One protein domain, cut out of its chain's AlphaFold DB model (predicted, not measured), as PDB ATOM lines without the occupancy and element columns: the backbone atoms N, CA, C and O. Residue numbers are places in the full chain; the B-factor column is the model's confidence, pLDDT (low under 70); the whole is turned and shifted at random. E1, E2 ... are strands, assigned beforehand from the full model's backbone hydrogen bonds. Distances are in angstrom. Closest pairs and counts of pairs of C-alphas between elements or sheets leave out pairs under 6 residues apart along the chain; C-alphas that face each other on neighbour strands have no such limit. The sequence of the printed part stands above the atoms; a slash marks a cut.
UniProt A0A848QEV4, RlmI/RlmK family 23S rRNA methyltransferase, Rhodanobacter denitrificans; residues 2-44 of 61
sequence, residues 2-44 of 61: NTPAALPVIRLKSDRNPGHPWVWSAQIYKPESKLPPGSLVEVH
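This is residues 2 to 44 of the 61 residues of the protein "RlmI/RlmK family 23S rRNA methyltransferase" of Rhodanobacter denitrificans (UniProt A0A848QEV4). This is a loop domain with little regular structure: residues 12 to 39 swing away from the short strand E1 and fold back to bring E2 side by side with it, while the leading residues 2 to 8 reach to one end of the long axis. The printed part has 43 residues with no named helix and two named strands, E1 then E2, in a parallel sheet; the class is all strand, with only 8 residues in named elements. It is loose, with a radius of gyration of the C-alphas of 11.6 A, and elongated, spanning 34 by 21 by 16 A.

Find C-alpha 9 at (46.802, 25.838, 252.584); E1 runs from there to residue 11. E2, residues 40 to 44, covers 13.3 A and ends at C-alpha 44, (43.735, 26.720, 246.564).

E1 and E2 are parallel neighbours at 40 degrees. Look at C-alphas 10 and 43, which face each other at 4.9 A. N 10 and O 42 are within hydrogen-bond range at 2.8 A.

The C-alphas farthest apart, of Asn 2 and Ala 26, are 35.6 A apart. The 28-residue link is long. The printed part has no cut; residues 2 to 4 have pLDDT under 70.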
ATOM      1  N   ASN A   2      66.196  34.513 252.721       49.03
ATOM      2  CA  ASN A   2      65.018  34.410 253.585       49.03
ATOM      3  C   ASN A   2      63.959  33.570 252.858       49.03
ATOM      4  O   ASN A   2      63.178  34.108 252.079       49.03
ATOM      5  N   THR A   3      63.968  32.250 253.044       54.84
ATOM      6  CA  THR A   3      62.877  31.401 252.551       54.84
ATOM      7  C   THR A   3      61.630  31.755 253.365       54.84
ATOM      8  O   THR A   3      61.659  31.569 254.584       54.84
ATOM      9  N   PRO A   4      60.561  32.315 252.770       63.72
ATOM     10  CA  PRO A   4      59.342  32.559 253.524       63.72
ATOM     11  C   PRO A   4      58.814  31.215 254.031       63.72
ATOM     12  O   PRO A   4      58.773  30.236 253.284       63.72
ATOM     13  N   ALA A   5      58.454  31.157 255.313       76.00
ATOM     14  CA  ALA A   5      57.821  29.978 255.886       76.00
ATOM     15  C   ALA A   5      56.570  29.624 255.065       76.00
ATOM     16  O   ALA A   5      55.795  30.514 254.702       76.00
ATOM     17  N   ALA A   6      56.394  28.339 254.749       85.88
ATOM     18  CA  ALA A   6      55.245  27.877 253.982       85.88
ATOM     19  C   ALA A   6      53.945  28.229 254.724       85.88
ATOM     20  O   ALA A   6      53.789  27.905 255.904       85.88
ATOM     21  N   LEU A   7      53.030  28.915 254.036       93.12
ATOM     22  CA  LEU A   7      51.727  29.260 254.594       93.12
ATOM     23  C   LEU A   7      50.826  28.017 254.627       93.12
ATOM     24  O   LEU A   7      50.897  27.185 253.720       93.12
ATOM     25  N   PRO A   8      49.942  27.885 255.630       94.88
ATOM     26  CA  PRO A   8      48.917  26.855 255.608       94.88
ATOM     27  C   PRO A   8      48.021  27.005 254.376       94.88
ATOM     28  O   PRO A   8      47.631  28.117 254.012       94.88
ATOM     29  N   VAL A   9      47.660  25.876 253.770       95.38
ATOM     30  CA  VAL A   9      46.802  25.838 252.584       95.38
ATOM     31  C   VAL A   9      45.378  25.465 252.977       95.38
ATOM     32  O   VAL A   9      45.136  24.425 253.590       95.38
ATOM     33  N   ILE A  10      44.421  26.298 252.576       95.81
ATOM     34  CA  ILE A  10      42.990  26.004 252.624       95.81
ATOM     35  C   ILE A  10      42.528  25.611 251.227       95.81
ATOM     36  O   ILE A  10      42.707  26.359 250.266       95.81
ATOM     37  N   ARG A  11      41.899  24.440 251.108       96.31
ATOM     38  CA  ARG A  11      41.412  23.927 249.825       96.31
ATOM     39  C   ARG A  11      39.910  24.140 249.672       96.31
ATOM     40  O   ARG A  11      39.128  23.705 250.521       96.31
ATOM     41  N   LEU A  12      39.516  24.773 248.571       96.00
ATOM     42  CA  LEU A  12      38.126  24.891 248.146       96.00
ATOM     43  C   LEU A  12      37.620  23.548 247.613       96.00
ATOM     44  O   LEU A  12      38.356  22.778 246.997       96.00
ATOM     45  N   LYS A  13      36.327  23.293 247.794       96.31
ATOM     46  CA  LYS A  13      35.628  22.132 247.223       96.31
ATOM     47  C   LYS A  13      35.297  22.291 245.738       96.31
ATOM     48  O   LYS A  13      34.953  21.314 245.088       96.31
ATOM     49  N   SER A  14      35.369  23.512 245.205       95.19
ATOM     50  CA  SER A  14      35.083  23.832 243.803       95.19
ATOM     51  C   SER A  14      36.269  24.553 243.163       95.19
ATOM     52  O   SER A  14      37.078  25.170 243.854       95.19
ATOM     53  N   ASP A  15      36.369  24.469 241.839       93.44
ATOM     54  CA  ASP A  15      37.295  25.241 241.009       93.44
ATOM     55  C   ASP A  15      36.671  26.505 240.400       93.44
ATOM     56  O   ASP A  15      37.309  27.203 239.612       93.44
ATOM     57  N   ARG A  16      35.429  26.828 240.773       87.31
ATOM     58  CA  ARG A  16      34.778  28.076 240.375       87.31
ATOM     59  C   ARG A  16      35.316  29.236 241.211       87.31
ATOM     60  O   ARG A  16      35.286  29.180 242.438       87.31
ATOM     61  N   ASN A  17      35.723  30.316 240.542       77.56
ATOM     62  CA  ASN A  17      36.144  31.535 241.224       77.56
ATOM     63  C   ASN A  17      34.995  32.082 242.096       77.56
ATOM     64  O   ASN A  17      33.901  32.319 241.564       77.56
ATOM     65  N   PRO A  18      35.203  32.285 243.407       73.06
ATOM     66  CA  PRO A  18      34.193  32.905 244.245       73.06
ATOM     67  C   PRO A  18      34.011  34.361 243.792       73.06
ATOM     68  O   PRO A  18      34.949  35.149 243.779       73.06
ATOM     69  N   GLY A  19      32.790  34.727 243.394       84.19
ATOM     70  CA  GLY A  19      32.449  36.103 242.997       84.19
ATOM     71  C   GLY A  19      32.406  37.096 244.165       84.19
ATOM     72  O   GLY A  19      32.022  38.243 243.980       84.19
ATOM     73  N   HIS A  20      32.764  36.648 245.369       88.44
ATOM     74  CA  HIS A  20      32.771  37.412 246.607       88.44
ATOM     75  C   HIS A  20      34.063  37.085 247.379       88.44
ATOM     76  O   HIS A  20      34.487  35.929 247.359       88.44
ATOM     77  N   PRO A  21      34.690  38.047 248.080       91.25
ATOM     78  CA  PRO A  21      35.959  37.821 248.782       91.25
ATOM     79  C   PRO A  21      35.857  36.881 249.994       91.25
ATOM     80  O   PRO A  21      36.880  36.489 250.550       91.25
ATOM     81  N   TRP A  22      34.648  36.537 250.442       92.44
ATOM     82  CA  TRP A  22      34.450  35.632 251.576       92.44
ATOM     83  C   TRP A  22      34.259  34.195 251.117       92.44
ATOM     84  O   TRP A  22      33.481  33.917 250.208       92.44
ATOM     85  N   VAL A  23      34.948  33.295 251.812       93.06
ATOM     86  CA  VAL A  23      34.839  31.851 251.642       93.06
ATOM     87  C   VAL A  23      34.225  31.277 252.912       93.06
ATOM     88  O   VAL A  23      34.783  31.416 254.001       93.06
ATOM     89  N   TRP A  24      33.070  30.635 252.768       93.31
ATOM     90  CA  TRP A  24      32.336  30.043 253.882       93.31
ATOM     91  C   TRP A  24      32.812  28.624 254.190       93.31
ATOM     92  O   TRP A  24      33.321  27.912 253.320       93.31
ATOM     93  N   SER A  25      32.593  28.175 255.429       93.19
ATOM     94  CA  SER A  25      33.006  26.844 255.900       93.19
ATOM     95  C   SER A  25      32.477  25.701 255.020       93.19
ATOM     96  O   SER A  25      33.174  24.715 254.774       93.19
ATOM     97  N   ALA A  26      31.273  25.862 254.466       93.38
ATOM     98  CA  ALA A  26      30.670  24.903 253.547       93.38
ATOM     99  C   ALA A  26      31.479  24.714 252.249       93.38
ATOM    100  O   ALA A  26      31.435  23.629 251.665       93.38
ATOM    101  N   GLN A  27      32.245  25.721 251.819       94.44
ATOM    102  CA  GLN A  27      32.989  25.727 250.556       94.44
ATOM    103  C   GLN A  27      34.403  25.149 250.666       94.44
ATOM    104  O   GLN A  27      35.050  24.976 249.633       94.44
ATOM    105  N   ILE A  28      34.887  24.839 251.870       94.69
ATOM    106  CA  ILE A  28      36.258  24.364 252.095       94.69
ATOM    107  C   ILE A  28      36.291  22.956 252.669       94.69
ATOM    108  O   ILE A  28      35.350  22.500 253.325       94.69
ATOM    109  N   TYR A  29      37.409  22.273 252.455       95.12
ATOM    110  CA  TYR A  29      37.759  21.123 253.275       95.12
ATOM    111  C   TYR A  29      38.178  21.592 254.666       95.12
ATOM    112  O   TYR A  29      38.823  22.630 254.822       95.12
ATOM    113  N   LYS A  30      37.791  20.823 255.686       90.62
ATOM    114  CA  LYS A  30      38.186  21.116 257.060       90.62
ATOM    115  C   LYS A  30      39.714  20.992 257.151       90.62
ATOM    116  O   LYS A  30      40.230  19.948 256.755       90.62
ATOM    117  N   PRO A  31      40.430  22.017 257.640       89.44
ATOM    118  CA  PRO A  31      41.872  21.915 257.805       89.44
ATOM    119  C   PRO A  31      42.201  20.805 258.811       89.44
ATOM    120  O   PRO A  31      41.521  20.667 259.830       89.44
ATOM    121  N   GLU A  32      43.235  20.017 258.516       86.44
ATOM    122  CA  GLU A  32      43.664  18.896 259.367       86.44
ATOM    123  C   GLU A  32      44.175  19.380 260.729       86.44
ATOM    124  O   GLU A  32      43.956  18.740 261.755       86.44
ATOM    125  N   SER A  33      44.815  20.550 260.741       87.12
ATOM    126  CA  SER A  33      45.321  21.204 261.945       87.12
ATOM    127  C   SER A  33      44.452  22.394 262.339       87.12
ATOM    128  O   SER A  33      43.932  23.125 261.493       87.12
ATOM    129  N   LYS A  34      44.323  22.629 263.647       89.44
ATOM    130  CA  LYS A  34      43.624  23.808 264.166       89.44
ATOM    131  C   LYS A  34      44.463  25.060 263.898       89.44
ATOM    132  O   LYS A  34      45.511  25.243 264.505       89.44
ATOM    133  N   LEU A  35      43.974  25.930 263.017       92.44
ATOM    134  CA  LEU A  35      44.606  27.214 262.721       92.44
ATOM    135  C   LEU A  35      44.116  28.306 263.688       92.44
ATOM    136  O   LEU A  35      42.901  28.416 263.907       92.44
ATOM    137  N   PRO A  36      45.019  29.132 264.253       93.69
ATOM    138  CA  PRO A  36      44.632  30.312 265.022       93.69
ATOM    139  C   PRO A  36      43.795  31.292 264.178       93.69
ATOM    140  O   PRO A  36      44.122  31.507 263.006       93.69
ATOM    141  N   PRO A  37      42.736  31.917 264.723       95.00
ATOM    142  CA  PRO A  37      42.045  33.016 264.048       95.00
ATOM    143  C   PRO A  37      43.013  34.143 263.662       95.00
ATOM    144  O   PRO A  37      43.920  34.467 264.424       95.00
ATOM    145  N   GLY A  38      42.834  34.725 262.477       95.25
ATOM    146  CA  GLY A  38      43.731  35.742 261.922       95.25
ATOM    147  C   GLY A  38      44.999  35.188 261.261       95.25
ATOM    148  O   GLY A  38      45.798  35.970 260.757       95.25
ATOM    149  N   SER A  39      45.194  33.864 261.214       95.00
ATOM    150  CA  SER A  39      46.325  33.273 260.479       95.00
ATOM    151  C   SER A  39      46.241  33.600 258.989       95.00
ATOM    152  O   SER A  39      45.178  33.440 258.386       95.00
ATOM    153  N   LEU A  40      47.359  34.013 258.387       96.00
ATOM    154  CA  LEU A  40      47.465  34.164 256.937       96.00
ATOM    155  C   LEU A  40      47.527  32.778 256.283       96.00
ATOM    156  O   LEU A  40      48.344  31.946 256.677       96.00
ATOM    157  N   VAL A  41      46.677  32.544 255.288       95.75
ATOM    158  CA  VAL A  41      46.590  31.272 254.559       95.75
ATOM    159  C   VAL A  41      46.621  31.492 253.053       95.75
ATOM    160  O   VAL A  41      46.206  32.548 252.562       95.75
ATOM    161  N   GLU A  42      47.067  30.476 252.318       96.12
ATOM    162  CA  GLU A  42      46.864  30.392 250.871       96.12
ATOM    163  C   GLU A  42      45.604  29.586 250.572       96.12
ATOM    164  O   GLU A  42      45.345  28.544 251.172       96.12
ATOM    165  N   VAL A  43      44.792  30.089 249.648       94.88
ATOM    166  CA  VAL A  43      43.558  29.444 249.211       94.88
ATOM    167  C   VAL A  43      43.812  28.806 247.860       94.88
ATOM    168  O   VAL A  43      44.215  29.483 246.912       94.88
ATOM    169  N   HIS A  44      43.588  27.500 247.783       96.00
ATOM    170  CA  HIS A  44      43.735  26.720 246.564       96.00
ATOM    171  C   HIS A  44      42.385  26.165 246.128       96.00
ATOM    172  O   HIS A  44      41.567  25.765 246.956       96.00
TER     173      HIS A  44